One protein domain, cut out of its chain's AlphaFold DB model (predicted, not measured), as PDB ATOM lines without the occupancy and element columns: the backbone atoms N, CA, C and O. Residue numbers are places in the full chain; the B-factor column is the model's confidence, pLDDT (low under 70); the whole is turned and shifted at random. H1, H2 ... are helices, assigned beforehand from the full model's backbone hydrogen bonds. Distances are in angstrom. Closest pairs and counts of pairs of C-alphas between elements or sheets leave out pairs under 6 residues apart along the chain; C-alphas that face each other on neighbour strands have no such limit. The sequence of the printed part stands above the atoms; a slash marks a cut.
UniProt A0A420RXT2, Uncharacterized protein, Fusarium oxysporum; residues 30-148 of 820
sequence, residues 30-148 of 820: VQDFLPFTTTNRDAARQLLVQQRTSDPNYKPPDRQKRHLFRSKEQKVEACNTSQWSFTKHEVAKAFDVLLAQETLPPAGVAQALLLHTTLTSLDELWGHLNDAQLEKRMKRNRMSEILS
ATOM      1  N   VAL A  30     170.364 194.591 112.193       74.19
ATOM      2  CA  VAL A  30     169.569 194.559 110.959       74.19
ATOM      3  C   VAL A  30     168.161 195.060 111.271       74.19
ATOM      4  O   VAL A  30     167.403 194.432 112.011       74.19
ATOM      5  N   GLN A  31     167.830 196.222 110.721       77.94
ATOM      6  CA  GLN A  31     166.515 196.822 110.841       77.94
ATOM      7  C   GLN A  31     165.644 196.316 109.708       77.94
ATOM      8  O   GLN A  31     165.928 196.559 108.537       77.94
ATOM      9  N   ASP A  32     164.558 195.653 110.080       76.44
ATOM     10  CA  ASP A  32     163.506 195.333 109.137       76.44
ATOM     11  C   ASP A  32     162.639 196.581 108.907       76.44
ATOM     12  O   ASP A  32     162.011 197.095 109.834       76.44
ATOM     13  N   PHE A  33     162.617 197.083 107.674       74.69
ATOM     14  CA  PHE A  33     161.753 198.174 107.218       74.69
ATOM     15  C   PHE A  33     160.431 197.668 106.622       74.69
ATOM     16  O   PHE A  33     159.585 198.470 106.221       74.69
ATOM     17  N   LEU A  34     160.216 196.349 106.589       69.81
ATOM     18  CA  LEU A  34     158.959 195.731 106.169       69.81
ATOM     19  C   LEU A  34     157.812 195.729 107.194       69.81
ATOM     20  O   LEU A  34     156.698 195.405 106.758       69.81
ATOM     21  N   PRO A  35     157.955 196.048 108.501       60.28
ATOM     22  CA  PRO A  35     156.817 195.950 109.393       60.28
ATOM     23  C   PRO A  35     155.949 197.198 109.235       60.28
ATOM     24  O   PRO A  35     156.239 198.223 109.828       60.28
ATOM     25  N   PHE A  36     154.940 197.095 108.363       50.91
ATOM     26  CA  PHE A  36     153.554 197.586 108.447       50.91
ATOM     27  C   PHE A  36     152.907 197.387 107.054       50.91
ATOM     28  O   PHE A  36     153.324 197.994 106.070       50.91
ATOM     29  N   THR A  37     151.898 196.501 107.001       55.16
ATOM     30  CA  THR A  37     150.937 196.226 105.902       55.16
ATOM     31  C   THR A  37     151.457 195.614 104.580       55.16
ATOM     32  O   THR A  37     152.533 195.925 104.079       55.16
ATOM     33  N   THR A  38     150.654 194.722 103.967       62.41
ATOM     34  CA  THR A  38     150.901 194.094 102.641       62.41
ATOM     35  C   THR A  38     151.138 195.110 101.519       62.41
ATOM     36  O   THR A  38     151.750 194.775 100.506       62.41
ATOM     37  N   THR A  39     150.752 196.365 101.748       73.69
ATOM     38  CA  THR A  39     150.910 197.508 100.847       73.69
ATOM     39  C   THR A  39     152.321 197.676 100.287       73.69
ATOM     40  O   THR A  39     152.455 197.944  99.098       73.69
ATOM     41  N   ASN A  40     153.377 197.480 101.085       78.88
ATOM     42  CA  ASN A  40     154.754 197.667 100.609       78.88
ATOM     43  C   ASN A  40     155.182 196.569  99.621       78.88
ATOM     44  O   ASN A  40     155.867 196.852  98.638       78.88
ATOM     45  N   ARG A  41     154.731 195.324  99.845       75.88
ATOM     46  CA  ARG A  41     154.967 194.193  98.930       75.88
ATOM     47  C   ARG A  41     154.163 194.342  97.644       75.88
ATOM     48  O   ARG A  41     154.688 194.082  96.565       75.88
ATOM     49  N   ASP A  42     152.917 194.793  97.759       78.94
ATOM     50  CA  ASP A  42     152.050 195.027  96.606       78.94
ATOM     51  C   ASP A  42     152.588 196.174  95.738       78.94
ATOM     52  O   ASP A  42     152.667 196.027  94.519       78.94
ATOM     53  N   ALA A  43     153.057 197.268  96.350       79.94
ATOM     54  CA  ALA A  43     153.693 198.387  95.652       79.94
ATOM     55  C   ALA A  43     155.000 197.976  94.953       79.94
ATOM     56  O   ALA A  43     155.189 198.270  93.772       79.94
ATOM     57  N   ALA A  44     155.875 197.229  95.638       81.56
ATOM     58  CA  ALA A  44     157.093 196.676  95.041       81.56
ATOM     59  C   ALA A  44     156.771 195.783  93.832       81.56
ATOM     60  O   ALA A  44     157.376 195.897  92.763       81.56
ATOM     61  N   ARG A  45     155.752 194.931  93.958       82.44
ATOM     62  CA  ARG A  45     155.330 194.051  92.869       82.44
ATOM     63  C   ARG A  45     154.713 194.810  91.701       82.44
ATOM     64  O   ARG A  45     154.980 194.457  90.555       82.44
ATOM     65  N   GLN A  46     153.922 195.849  91.965       82.62
ATOM     66  CA  GLN A  46     153.389 196.728  90.925       82.62
ATOM     67  C   GLN A  46     154.514 197.393  90.132       82.62
ATOM     68  O   GLN A  46     154.443 197.387  88.907       82.62
ATOM     69  N   LEU A  47     155.576 197.868  90.792       82.56
ATOM     70  CA  LEU A  47     156.749 198.421  90.108       82.56
ATOM     71  C   LEU A  47     157.416 197.384  89.193       82.56
ATOM     72  O   LEU A  47     157.706 197.687  88.040       82.56
ATOM     73  N   LEU A  48     157.589 196.138  89.644       82.75
ATOM     74  CA  LEU A  48     158.165 195.067  88.816       82.75
ATOM     75  C   LEU A  48     157.284 194.694  87.616       82.75
ATOM     76  O   LEU A  48     157.785 194.486  86.507       82.75
ATOM     77  N   VAL A  49     155.965 194.619  87.820       83.44
ATOM     78  CA  VAL A  49     154.996 194.377  86.740       83.44
ATOM     79  C   VAL A  49     155.039 195.524  85.736       83.44
ATOM     80  O   VAL A  49     155.140 195.256  84.541       83.44
ATOM     81  N   GLN A  50     155.024 196.773  86.212       82.25
ATOM     82  CA  GLN A  50     155.130 197.968  85.377       82.25
ATOM     83  C   GLN A  50     156.409 197.934  84.542       82.25
ATOM     84  O   GLN A  50     156.308 198.006  83.319       82.25
ATOM     85  N   GLN A  51     157.569 197.697  85.164       82.56
ATOM     86  CA  GLN A  51     158.858 197.604  84.468       82.56
ATOM     87  C   GLN A  51     158.869 196.533  83.378       82.56
ATOM     88  O   GLN A  51     159.301 196.786  82.252       82.56
ATOM     89  N   ARG A  52     158.348 195.337  83.679       82.25
ATOM     90  CA  ARG A  52     158.239 194.262  82.691       82.25
ATOM     91  C   ARG A  52     157.303 194.645  81.548       82.25
ATOM     92  O   ARG A  52     157.617 194.360  80.402       82.25
ATOM     93  N   THR A  53     156.169 195.286  81.834       81.31
ATOM     94  CA  THR A  53     155.217 195.712  80.794       81.31
ATOM     95  C   THR A  53     155.711 196.880  79.947       81.31
ATOM     96  O   THR A  53     155.295 196.990  78.795       81.31
ATOM     97  N   SER A  54     156.590 197.725  80.490       77.88
ATOM     98  CA  SER A  54     157.194 198.854  79.781       77.88
ATOM     99  C   SER A  54     158.421 198.477  78.946       77.88
ATOM    100  O   SER A  54     158.864 199.295  78.144       77.88
ATOM    101  N   ASP A  55     158.982 197.271  79.108       76.81
ATOM    102  CA  ASP A  55     160.103 196.819  78.277       76.81
ATOM    103  C   ASP A  55     159.637 196.670  76.812       76.81
ATOM    104  O   ASP A  55     158.683 195.934  76.542       76.81
ATOM    105  N   PRO A  56     160.296 197.319  75.833       71.19
ATOM    106  CA  PRO A  56     159.894 197.257  74.424       71.19
ATOM    107  C   PRO A  56     159.898 195.832  73.846       71.19
ATOM    108  O   PRO A  56     159.202 195.552  72.869       71.19
ATOM    109  N   ASN A  57     160.660 194.912  74.444       73.06
ATOM    110  CA  ASN A  57     160.723 193.515  74.021       73.06
ATOM    111  C   ASN A  57     159.669 192.625  74.697       73.06
ATOM    112  O   ASN A  57     159.539 191.444  74.346       73.06
ATOM    113  N   TYR A  58     158.907 193.159  75.654       77.50
ATOM    114  CA  TYR A  58     157.880 192.410  76.352       77.50
ATOM    115  C   TYR A  58     156.652 192.179  75.472       77.50
ATOM    116  O   TYR A  58     156.118 193.070  74.812       77.50
ATOM    117  N   LYS A  59     156.164 190.939  75.488       73.38
ATOM    118  CA  LYS A  59     154.889 190.563  74.878       73.38
ATOM    119  C   LYS A  59     154.018 189.934  75.957       73.38
ATOM    120  O   LYS A  59     154.490 188.982  76.594       73.38
ATOM    121  N   PRO A  60     152.771 190.406  76.144       74.62
ATOM    122  CA  PRO A  60     151.888 189.868  77.169       74.62
ATOM    123  C   PRO A  60     151.683 188.360  76.958       74.62
ATOM    124  O   PRO A  60     151.678 187.917  75.802       74.62
ATOM    125  N   PRO A  61     151.533 187.564  78.038       70.00
ATOM    126  CA  PRO A  61     151.485 186.106  77.984       70.00
ATOM    127  C   PRO A  61     150.495 185.578  76.949       70.00
ATOM    128  O   PRO A  61     150.849 184.655  76.226       70.00
ATOM    129  N   ASP A  62     149.336 186.222  76.801       68.81
ATOM    130  CA  ASP A  62     148.275 185.855  75.851       68.81
ATOM    131  C   ASP A  62     148.696 185.969  74.377       68.81
ATOM    132  O   ASP A  62     148.180 185.262  73.510       68.81
ATOM    133  N   ARG A  63     149.652 186.862  74.084       70.94
ATOM    134  CA  ARG A  63     150.162 187.154  72.733       70.94
ATOM    135  C   ARG A  63     151.472 186.431  72.419       70.94
ATOM    136  O   ARG A  63     152.012 186.571  71.318       70.94
ATOM    137  N   GLN A  64     152.018 185.662  73.360       75.31
ATOM    138  CA  GLN A  64     153.208 184.850  73.117       75.31
ATOM    139  C   GLN A  64     152.829 183.601  72.316       75.31
ATOM    140  O   GLN A  64     151.863 182.919  72.640       75.31
ATOM    141  N   LYS A  65     153.645 183.208  71.326       69.25
ATOM    142  CA  LYS A  65     153.411 181.971  70.545       69.25
ATOM    143  C   LYS A  65     153.278 180.715  71.430       69.25
ATOM    144  O   LYS A  65     152.580 179.777  71.066       69.25
ATOM    145  N   ARG A  66     153.910 180.713  72.614       65.75
ATOM    146  CA  ARG A  66     153.825 179.638  73.621       65.75
ATOM    147  C   ARG A  66     152.458 179.534  74.316       65.75
ATOM    148  O   ARG A  66     152.162 178.484  74.867       65.75
ATOM    149  N   HIS A  67     151.619 180.572  74.273       69.94
ATOM    150  CA  HIS A  67     150.292 180.588  74.900       69.94
ATOM    151  C   HIS A  67     149.340 179.536  74.320       69.94
ATOM    152  O   HIS A  67     148.562 178.931  75.055       69.94
ATOM    153  N   LEU A  68     149.451 179.267  73.014       65.88
ATOM    154  CA  LEU A  68     148.659 178.246  72.322       65.88
ATOM    155  C   LEU A  68     148.884 176.838  72.897       65.88
ATOM    156  O   LEU A  68     147.972 176.020  72.856       65.88
ATOM    157  N   PHE A  69     150.059 176.588  73.483       66.75
ATOM    158  CA  PHE A  69     150.486 175.279  73.980       66.75
ATOM    159  C   PHE A  69     150.357 175.109  75.506       66.75
ATOM    160  O   PHE A  69     150.719 174.058  76.025       66.75
ATOM    161  N   ARG A  70     149.866 176.119  76.243       74.50
ATOM    162  CA  ARG A  70     149.678 176.049  77.707       74.50
ATOM    163  C   ARG A  70     148.338 175.402  78.079       74.50
ATOM    164  O   ARG A  70     147.328 175.647  77.411       74.50
ATOM    165  N   SER A  71     148.309 174.627  79.167       72.38
ATOM    166  CA  SER A  71     147.059 174.104  79.754       72.38
ATOM    167  C   SER A  71     146.168 175.240  80.287       72.38
ATOM    168  O   SER A  71     146.629 176.370  80.446       72.38
ATOM    169  N   LYS A  72     144.877 174.981  80.561       69.25
ATOM    170  CA  LYS A  72     143.965 176.010  81.109       69.25
ATOM    171  C   LYS A  72     144.485 176.603  82.426       69.25
ATOM    172  O   LYS A  72     144.475 177.820  82.567       69.25
ATOM    173  N   GLU A  73     144.995 175.766  83.326       67.62
ATOM    174  CA  GLU A  73     145.612 176.198  84.589       67.62
ATOM    175  C   GLU A  73     146.872 177.041  84.328       67.62
ATOM    176  O   GLU A  73     146.960 178.169  84.797       67.62
ATOM    177  N   GLN A  74     147.763 176.592  83.437       67.88
ATOM    178  CA  GLN A  74     148.981 177.330  83.065       67.88
ATOM    179  C   GLN A  74     148.710 178.667  82.352       67.88
ATOM    180  O   GLN A  74     149.563 179.555  82.361       67.88
ATOM    181  N   LYS A  75     147.560 178.821  81.682       68.62
ATOM    182  CA  LYS A  75     147.132 180.096  81.079       68.62
ATOM    183  C   LYS A  75     146.718 181.099  82.154       68.62
ATOM    184  O   LYS A  75     147.156 182.243  82.098       68.62
ATOM    185  N   VAL A  76     145.942 180.658  83.145       69.94
ATOM    186  CA  VAL A  76     145.531 181.492  84.286       69.94
ATOM    187  C   VAL A  76     146.744 181.878  85.136       69.94
ATOM    188  O   VAL A  76     146.910 183.050  85.456       69.94
ATOM    189  N   GLU A  77     147.642 180.932  85.417       67.50
ATOM    190  CA  GLU A  77     148.885 181.193  86.160       67.50
ATOM    191  C   GLU A  77     149.827 182.151  85.417       67.50
ATOM    192  O   GLU A  77     150.388 183.065  86.016       67.50
ATOM    193  N   ALA A  78     149.976 182.011  84.093       65.00
ATOM    194  CA  ALA A  78     150.851 182.892  83.320       65.00
ATOM    195  C   ALA A  78     150.362 184.349  83.278       65.00
ATOM    196  O   ALA A  78     151.187 185.263  83.192       65.00
ATOM    197  N   CYS A  79     149.048 184.573  83.337       69.75
ATOM    198  CA  CYS A  79     148.447 185.910  83.368       69.75
ATOM    199  C   CYS A  79     148.298 186.459  84.791       69.75
ATOM    200  O   CYS A  79     148.071 187.657  84.961       69.75
ATOM    201  N   ASN A  80     148.488 185.619  85.813       76.44
ATOM    202  CA  ASN A  80     148.457 186.046  87.199       76.44
ATOM    203  C   ASN A  80     149.752 186.782  87.583       76.44
ATOM    204  O   ASN A  80     150.783 186.179  87.892       76.44
ATOM    205  N   THR A  81     149.678 188.113  87.621       73.12
ATOM    206  CA  THR A  81     150.781 188.994  88.034       73.12
ATOM    207  C   THR A  81     151.262 188.711  89.462       73.12
ATOM    208  O   THR A  81     152.436 188.930  89.773       73.12
ATOM    209  N   SER A  82     150.404 188.137  90.318       70.56
ATOM    210  CA  SER A  82     150.738 187.729  91.686       70.56
ATOM    211  C   SER A  82     151.561 186.433  91.768       70.56
ATOM    212  O   SER A  82     151.970 186.038  92.861       70.56
ATOM    213  N   GLN A  83     151.841 185.766  90.647       73.12
ATOM    214  CA  GLN A  83     152.698 184.573  90.583       73.12
ATOM    215  C   GLN A  83     153.925 184.764  89.684       73.12
ATOM    216  O   GLN A  83     154.750 183.863  89.554       73.12
ATOM    217  N   TRP A  84     154.096 185.949  89.096       79.31
ATOM    218  CA  TRP A  84     155.255 186.238  88.260       79.31
ATOM    219  C   TRP A  84     156.560 186.168  89.057       79.31
ATOM    220  O   TRP A  84     156.689 186.814  90.101       79.31
ATOM    221  N   SER A  85     157.525 185.417  88.520       77.62
ATOM    222  CA  SER A  85     158.931 185.450  88.922       77.62
ATOM    223  C   SER A  85     159.673 186.512  88.114       77.62
ATOM    224  O   SER A  85     159.494 186.580  86.892       77.62
ATOM    225  N   PHE A  86     160.518 187.306  88.764       81.38
ATOM    226  CA  PHE A  86     161.312 188.362  88.133       81.38
ATOM    227  C   PHE A  86     162.793 187.989  88.099       81.38
ATOM    228  O   PHE A  86     163.291 187.311  88.995       81.38
ATOM    229  N   THR A  87     163.474 188.377  87.024       82.25
ATOM    230  CA  THR A  87     164.926 188.212  86.885       82.25
ATOM    231  C   THR A  87     165.664 189.270  87.695       82.25
ATOM    232  O   THR A  87     165.122 190.350  87.947       82.25
ATOM    233  N   LYS A  88     166.927 189.007  88.056       82.25
ATOM    234  CA  LYS A  88     167.737 189.977  88.815       82.25
ATOM    235  C   LYS A  88     167.898 191.315  88.074       82.25
ATOM    236  O   LYS A  88     167.883 192.365  88.702       82.25
ATOM    237  N   HIS A  89     167.958 191.290  86.738       83.38
ATOM    238  CA  HIS A  89     168.010 192.491  85.888       83.38
ATOM    239  C   HIS A  89     166.727 193.337  85.956       83.38
ATOM    240  O   HIS A  89     166.793 194.562  86.001       83.38
ATOM    241  N   GLU A  90     165.552 192.701  85.978       80.75
ATOM    242  CA  GLU A  90     164.272 193.417  86.108       80.75
ATOM    243  C   GLU A  90     164.125 194.056  87.491       80.75
ATOM    244  O   GLU A  90     163.633 195.177  87.597       80.75
ATOM    245  N   VAL A  91     164.600 193.371  88.537       83.88
ATOM    246  CA  VAL A  91     164.641 193.925  89.896       83.88
ATOM    247  C   VAL A  91     165.606 195.108  89.974       83.88
ATOM    248  O   VAL A  91     165.225 196.145  90.508       83.88
ATOM    249  N   ALA A  92     166.791 195.012  89.365       83.62
ATOM    250  CA  ALA A  92     167.751 196.115  89.301       83.62
ATOM    251  C   ALA A  92     167.190 197.355  88.575       83.62
ATOM    252  O   ALA A  92     167.321 198.466  89.079       83.62
ATOM    253  N   LYS A  93     166.498 197.180  87.438       82.88
ATOM    254  CA  LYS A  93     165.823 198.280  86.718       82.88
ATOM    255  C   LYS A  93     164.688 198.912  87.522       82.88
ATOM    256  O   LYS A  93     164.551 200.132  87.540       82.88
ATOM    257  N   ALA A  94     163.869 198.094  88.185       83.81
ATOM    258  CA  ALA A  94     162.807 198.597  89.053       83.81
ATOM    259  C   ALA A  94     163.368 199.394  90.232       83.81
ATOM    260  O   ALA A  94     162.801 200.419  90.601       83.81
ATOM    261  N   PHE A  95     164.490 198.938  90.787       85.19
ATOM    262  CA  PHE A  95     165.190 199.613  91.867       85.19
ATOM    263  C   PHE A  95     165.807 200.949  91.420       85.19
ATOM    264  O   PHE A  95     165.647 201.954  92.109       85.19
ATOM    265  N   ASP A  96     166.422 200.991  90.234       85.50
ATOM    266  CA  ASP A  96     166.970 202.215  89.636       85.50
ATOM    267  C   ASP A  96     165.884 203.272  89.387       85.50
ATOM    268  O   ASP A  96     166.009 204.428  89.791       85.50
ATOM    269  N   VAL A  97     164.751 202.853  88.815       84.12
ATOM    270  CA  VAL A  97     163.607 203.741  88.571       84.12
ATOM    271  C   VAL A  97     162.996 204.240  89.876       84.12
ATOM    272  O   VAL A  97     162.601 205.399  89.943       84.12
ATOM    273  N   LEU A  98     162.932 203.401  90.916       85.94
ATOM    274  CA  LEU A  98     162.453 203.813  92.235       85.94
ATOM    275  C   LEU A  98     163.320 204.941  92.804       85.94
ATOM    276  O   LEU A  98     162.781 205.942  93.273       85.94
ATOM    277  N   LEU A  99     164.647 204.815  92.734       83.06
ATOM    278  CA  LEU A  99     165.565 205.841  93.238       83.06
ATOM    279  C   LEU A  99     165.573 207.116  92.379       83.06
ATOM    280  O   LEU A  99     165.806 208.206  92.906       83.06
ATOM    281  N   ALA A 100     165.248 207.007  91.089       83.25
ATOM    282  CA  ALA A 100     165.104 208.146  90.187       83.25
ATOM    283  C   ALA A 100     163.831 208.987  90.429       83.25
ATOM    284  O   ALA A 100     163.769 210.126  89.965       83.25
ATOM    285  N   GLN A 101     162.829 208.481  91.163       82.12
ATOM    286  CA  GLN A 101     161.602 209.233  91.478       82.12
ATOM    287  C   GLN A 101     161.904 210.504  92.287       82.12
ATOM    288  O   GLN A 101     162.844 210.526  93.084       82.12
ATOM    289  N   GLU A 102     161.104 211.562  92.108       72.88
ATOM    290  CA  GLU A 102     161.256 212.829  92.847       72.88
ATOM    291  C   GLU A 102     161.016 212.653  94.353       72.88
ATOM    292  O   GLU A 102     161.743 213.215  95.172       72.88
ATOM    293  N   THR A 103     160.041 211.820  94.725       78.69
ATOM    294  CA  THR A 103     159.749 211.445  96.111       78.69
ATOM    295  C   THR A 103     160.047 209.966  96.319       78.69
ATOM    296  O   THR A 103     159.521 209.103  95.619       78.69
ATOM    297  N   LEU A 104     160.922 209.657  97.283       80.25
ATOM    298  CA  LEU A 104     161.256 208.269  97.598       80.25
ATOM    299  C   LEU A 104     160.090 207.618  98.362       80.25
ATOM    300  O   LEU A 104     159.672 208.163  99.389       80.25
ATOM    301  N   PRO A 105     159.576 206.457  97.915       80.38
ATOM    302  CA  PRO A 105     158.557 205.715  98.657       80.38
ATOM    303  C   PRO A 105     159.117 205.199  99.996       80.38
ATOM    304  O   PRO A 105     160.326 205.251 100.206       80.38
ATOM    305  N   PRO A 106     158.300 204.665 100.923       82.12
ATOM    306  CA  PRO A 106     158.803 204.081 102.169       82.12
ATOM    307  C   PRO A 106     159.896 203.028 101.922       82.12
ATOM    308  O   PRO A 106     159.768 202.213 101.008       82.12
ATOM    309  N   ALA A 107     160.945 202.998 102.753       81.12
ATOM    310  CA  ALA A 107     162.077 202.071 102.594       81.12
ATOM    311  C   ALA A 107     161.651 200.587 102.565       81.12
ATOM    312  O   ALA A 107     162.294 199.771 101.911       81.12
ATOM    313  N   GLY A 108     160.511 200.242 103.176       81.38
ATOM    314  CA  GLY A 108     159.920 198.906 103.086       81.38
ATOM    315  C   GLY A 108     159.553 198.466 101.660       81.38
ATOM    316  O   GLY A 108     159.598 197.273 101.371       81.38
ATOM    317  N   VAL A 109     159.239 199.393 100.743       81.56
ATOM    318  CA  VAL A 109     159.012 199.082  99.314       81.56
ATOM    319  C   VAL A 109     160.325 198.674  98.649       81.56
ATOM    320  O   VAL A 109     160.381 197.668  97.943       81.56
ATOM    321  N   ALA A 110     161.401 199.412  98.925       82.75
ATOM    322  CA  ALA A 110     162.740 199.097  98.443       82.75
ATOM    323  C   ALA A 110     163.243 197.755  99.011       82.75
ATOM    324  O   ALA A 110     163.743 196.923  98.258       82.75
ATOM    325  N   GLN A 111     163.024 197.476 100.299       83.44
ATOM    326  CA  GLN A 111     163.382 196.185 100.899       83.44
ATOM    327  C   GLN A 111     162.565 195.029 100.305       83.44
ATOM    328  O   GLN A 111     163.111 193.960 100.037       83.44
ATOM    329  N   ALA A 112     161.267 195.237 100.047       79.69
ATOM    330  CA  ALA A 112     160.418 194.240  99.396       79.69
ATOM    331  C   ALA A 112     160.892 193.918  97.969       79.69
ATOM    332  O   ALA A 112     160.868 192.751  97.579       79.69
ATOM    333  N   LEU A 113     161.368 194.916  97.212       81.12
ATOM    334  CA  LEU A 113     162.000 194.700  95.906       81.12
ATOM    335  C   LEU A 113     163.266 193.844  96.022       81.12
ATOM    336  O   LEU A 113     163.421 192.889  95.264       81.12
ATOM    337  N   LEU A 114     164.137 194.147  96.986       81.19
ATOM    338  CA  LEU A 114     165.401 193.430  97.180       81.19
ATOM    339  C   LEU A 114     165.181 191.969  97.619       81.19
ATOM    340  O   LEU A 114     165.880 191.079  97.137       81.19
ATOM    341  N   LEU A 115     164.154 191.692  98.435       80.50
ATOM    342  CA  LEU A 115     163.778 190.331  98.855       80.50
ATOM    343  C   LEU A 115     163.270 189.432  97.718       80.50
ATOM    344  O   LEU A 115     163.266 188.209  97.872       80.50
ATOM    345  N   HIS A 116     162.840 189.988  96.578       74.19
ATOM    346  CA  HIS A 116     162.444 189.174  95.422       74.19
ATOM    347  C   HIS A 116     163.621 188.414  94.789       74.19
ATOM    348  O   HIS A 116     163.401 187.543  93.944       74.19
ATOM    349  N   THR A 117     164.857 188.711  95.198       73.12
ATOM    350  CA  THR A 117     166.081 188.092  94.686       73.12
ATOM    351  C   THR A 117     167.013 187.653  95.809       73.12
ATOM    352  O   THR A 117     167.163 188.343  96.809       73.12
ATOM    353  N   THR A 118     167.702 186.524  95.628       70.19
ATOM    354  CA  THR A 118     168.820 186.136  96.500       70.19
ATOM    355  C   THR A 118     170.063 186.912  96.064       70.19
ATOM    356  O   THR A 118     170.669 186.567  95.040       70.19
ATOM    357  N   LEU A 119     170.390 187.979  96.789       70.06
ATOM    358  CA  LEU A 119     171.556 188.827  96.539       70.06
ATOM    359  C   LEU A 119     172.687 188.456  97.495       70.06
ATOM    360  O   LEU A 119     172.433 188.198  98.671       70.06
ATOM    361  N   THR A 120     173.920 188.439  96.990       67.31
ATOM    362  CA  THR A 120     175.119 188.346  97.836       67.31
ATOM    363  C   THR A 120     175.653 189.722  98.224       67.31
ATOM    364  O   THR A 120     176.182 189.867  99.316       67.31
ATOM    365  N   SER A 121     175.503 190.727  97.357       76.12
ATOM    366  CA  SER A 121     175.891 192.116  97.624       76.12
ATOM    367  C   SER A 121     175.089 193.094  96.763       76.12
ATOM    368  O   SER A 121     174.521 192.723  95.731       76.12
ATOM    369  N   LEU A 122     175.067 194.366  97.160       79.75
ATOM    370  CA  LEU A 122     174.432 195.441  96.395       79.75
ATOM    371  C   LEU A 122     175.097 195.639  95.015       79.75
ATOM    372  O   LEU A 122     174.427 195.961  94.030       79.75
ATOM    373  N   ASP A 123     176.400 195.368  94.921       77.06
ATOM    374  CA  ASP A 123     177.166 195.449  93.672       77.06
ATOM    375  C   ASP A 123     176.721 194.402  92.641       77.06
ATOM    376  O   ASP A 123     176.744 194.665  91.437       77.06
ATOM    377  N   GLU A 124     176.266 193.228  93.097       78.12
ATOM    378  CA  GLU A 124     175.711 192.190  92.222       78.12
ATOM    379  C   GLU A 124     174.457 192.713  91.505       78.12
ATOM    380  O   GLU A 124     174.298 192.536  90.293       78.12
ATOM    381  N   LEU A 125     173.585 193.414  92.240       80.62
ATOM    382  CA  LEU A 125     172.378 194.020  91.682       80.62
ATOM    383  C   LEU A 125     172.726 195.128  90.675       80.62
ATOM    384  O   LEU A 125     172.112 195.198  89.609       80.62
ATOM    385  N   TRP A 126     173.747 195.943  90.960       81.50
ATOM    386  CA  TRP A 126     174.243 196.954  90.019       81.50
ATOM    387  C   TRP A 126     174.837 196.330  88.748       81.50
ATOM    388  O   TRP A 126     174.542 196.764  87.634       81.50
ATOM    389  N   GLY A 127     175.615 195.252  88.875       78.06
ATOM    390  CA  GLY A 127     176.117 194.494  87.727       78.06
ATOM    391  C   GLY A 127     174.982 193.950  86.856       78.06
ATOM    392  O   GLY A 127     175.053 193.994  85.624       78.06
ATOM    393  N   HIS A 128     173.896 193.500  87.489       79.69
ATOM    394  CA  HIS A 128     172.693 193.086  86.784       79.69
ATOM    395  C   HIS A 128     171.974 194.236  86.085       79.69
ATOM    396  O   HIS A 128     171.386 193.959  85.048       79.69
ATOM    397  N   LEU A 129     172.025 195.485  86.562       80.88
ATOM    398  CA  LEU A 129     171.467 196.641  85.842       80.88
ATOM    399  C   LEU A 129     172.140 196.812  84.473       80.88
ATOM    400  O   LEU A 129     171.458 196.934  83.453       80.88
ATOM    401  N   ASN A 130     173.472 196.752  84.457       78.00
ATOM    402  CA  ASN A 130     174.277 197.019  83.267       78.00
ATOM    403  C   ASN A 130     174.332 195.834  82.286       78.00
ATOM    404  O   ASN A 130     174.547 196.039  81.093       78.00
ATOM    405  N   ASP A 131     174.098 194.598  82.749       78.38
ATOM    406  CA  ASP A 131     174.131 193.409  81.891       78.38
ATOM    407  C   ASP A 131     172.968 192.429  82.137       78.38
ATOM    408  O   ASP A 131     172.941 191.630  83.081       78.38
ATOM    409  N   ALA A 132     172.028 192.417  81.189       75.31
ATOM    410  CA  ALA A 132     170.844 191.560  81.214       75.31
ATOM    411  C   ALA A 132     171.136 190.050  81.059       75.31
ATOM    412  O   ALA A 132     170.291 189.220  81.403       75.31
ATOM    413  N   GLN A 133     172.296 189.651  80.518       74.44
ATOM    414  CA  GLN A 133     172.677 188.238  80.351       74.44
ATOM    415  C   GLN A 133     173.581 187.726  81.484       74.44
ATOM    416  O   GLN A 133     173.903 186.532  81.511       74.44
ATOM    417  N   LEU A 134     173.967 188.583  82.434       74.00
ATOM    418  CA  LEU A 134     174.841 188.241  83.557       74.00
ATOM    419  C   LEU A 134     174.331 187.034  84.354       74.00
ATOM    420  O   LEU A 134     175.093 186.104  84.609       74.00
ATOM    421  N   GLU A 135     173.025 186.969  84.625       75.31
ATOM    422  CA  GLU A 135     172.418 185.878  85.402       75.31
ATOM    423  C   GLU A 135     172.566 184.511  84.705       75.31
ATOM    424  O   GLU A 135     172.797 183.484  85.345       75.31
ATOM    425  N   LYS A 136     172.496 184.484  83.366       74.50
ATOM    426  CA  LYS A 136     172.702 183.254  82.583       74.50
ATOM    427  C   LYS A 136     174.172 182.851  82.524       74.50
ATOM    428  O   LYS A 136     174.459 181.656  82.483       74.50
ATOM    429  N   ARG A 137     175.093 183.819  82.497       71.19
ATOM    430  CA  ARG A 137     176.542 183.555  82.490       71.19
ATOM    431  C   ARG A 137     177.019 183.016  83.835       71.19
ATOM    432  O   ARG A 137     177.711 182.002  83.852       71.19
ATOM    433  N   MET A 138     176.562 183.598  84.944       69.31
ATOM    434  CA  MET A 138     176.853 183.103  86.297       69.31
ATOM    435  C   MET A 138     176.383 181.654  86.493       69.31
ATOM    436  O   MET A 138     177.145 180.815  86.969       69.31
ATOM    437  N   LYS A 139     175.168 181.315  86.028       71.62
ATOM    438  CA  LYS A 139     174.626 179.942  86.090       71.62
ATOM    439  C   LYS A 139     175.412 178.926  85.249       71.62
ATOM    440  O   LYS A 139     175.433 177.751  85.599       71.62
ATOM    441  N   ARG A 140     176.043 179.352  84.147       68.12
ATOM    442  CA  ARG A 140     176.840 178.469  83.273       68.12
ATOM    443  C   ARG A 140     178.249 178.215  83.803       68.12
ATOM    444  O   ARG A 140     178.739 177.102  83.651       68.12
ATOM    445  N   ASN A 141     178.878 179.212  84.423       60.00
ATOM    446  CA  ASN A 141     180.314 179.164  84.711       60.00
ATOM    447  C   ASN A 141     180.684 178.716  86.138       60.00
ATOM    448  O   ASN A 141     181.871 178.574  86.398       60.00
ATOM    449  N   ARG A 142     179.734 178.519  87.072       54.09
ATOM    450  CA  ARG A 142     180.021 178.291  88.517       54.09
ATOM    451  C   ARG A 142     181.039 179.297  89.109       54.09
ATOM    452  O   ARG A 142     181.698 179.010  90.098       54.09
ATOM    453  N   MET A 143     181.171 180.478  88.501       53.00
ATOM    454  CA  MET A 143     182.054 181.564  88.929       53.00
ATOM    455  C   MET A 143     181.232 182.549  89.754       53.00
ATOM    456  O   MET A 143     180.751 183.550  89.228       53.00
ATOM    457  N   SER A 144     181.014 182.237  91.026       51.78
ATOM    458  CA  SER A 144     180.456 183.192  91.991       51.78
ATOM    459  C   SER A 144     181.539 183.987  92.726       51.78
ATOM    460  O   SER A 144     181.222 185.009  93.312       51.78
ATOM    461  N   GLU A 145     182.806 183.561  92.693       48.19
ATOM    462  CA  GLU A 145     183.793 184.046  93.673       48.19
ATOM    463  C   GLU A 145     184.746 185.155  93.187       48.19
ATOM    464  O   GLU A 145     185.425 185.746  94.018       48.19
ATOM    465  N   ILE A 146     184.813 185.499  91.890       47.62
ATOM    466  CA  ILE A 146     185.775 186.516  91.394       47.62
ATOM    467  C   ILE A 146     185.181 187.370  90.259       47.62
ATOM    468  O   ILE A 146     185.681 187.386  89.135       47.62
ATOM    469  N   LEU A 147     184.083 188.079  90.525       55.12
ATOM    470  CA  LEU A 147     183.629 189.173  89.659       55.12
ATOM    471  C   LEU A 147     183.788 190.490  90.417       55.12
ATOM    472  O   LEU A 147     183.006 190.798  91.309       55.12
ATOM    473  N   SER A 148     184.807 191.272  90.057       55.50
ATOM    474  CA  SER A 148     184.890 192.674  90.455       55.50
ATOM    475  C   SER A 148     183.890 193.461  89.608       55.50
ATOM    476  O   SER A 148     184.143 193.737  88.432       55.50
TER     477      SER A 148
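AT A GLANCE: This is residues 30 to 148 of the 820 residues of an uncharacterized protein of Fusarium oxysporum (UniProt A0A420RXT2). A hairpin of two helices, H4 and H5, makes the core, with H1 crossing it on one side and H6 crossing H4 on the other; H7 makes a corner with H6, and H2 and H3 form a small head set apart. The printed part has 119 residues with seven named helices, H1 to H7 in chain order, and no named strand: all helix. It is only just compact, close to loose, with a radius of gyration of the C-alphas of 16.0 A and spans of 45 by 40 by 25 A.

HOW THE PARTS SIT: H1, residues 39 to 54, touches H5, residues 107 to 115, with residues 40 to 45 alone, at a steep tilt of 62 degrees; the closest C-alphas, of Asn 40 and Val 109, are 4.7 A apart. H2, residues 65 to 69, and H3, residues 72 to 79, touch no helix. H4, residues 88 to 100, is the hub. Its residues 90 to 94 alone touch H1, about perpendicular at 74 degrees, closest at C-alphas 48 and 94, 5.8 A. H4 and H5 form a hairpin, opposite ways at a shallow tilt of 14 degrees, closest at C-alphas 91 and 113, 6.6 A. H6, residues 122 to 130, touches H4 about perpendicular, closest at C-alphas 128 and 89, 4.8 A. H7, residues 134 to 141, touches H6 only at the corner, and only just, with 3 pairs of C-alphas within 8 A. Every O i to N i+4 pair is within hydrogen-bond range except in H2, with 0 of 1, and 1 of 2 O i to N i+3 pairs.

IN THESE COORDINATES: H1, 22.0 A long, begins at C-alpha 39 (150.910, 197.508, 100.847). H4 measures 18.4 A. H7 ends at C-alpha 141 (180.314, 179.164, 84.711).

THE WHOLE: The farthest C-alphas, Val 30 and Leu 68, are 46.9 A apart. The printed part has no cut and no long link. Residues 140 to 148 are among those under pLDDT 70.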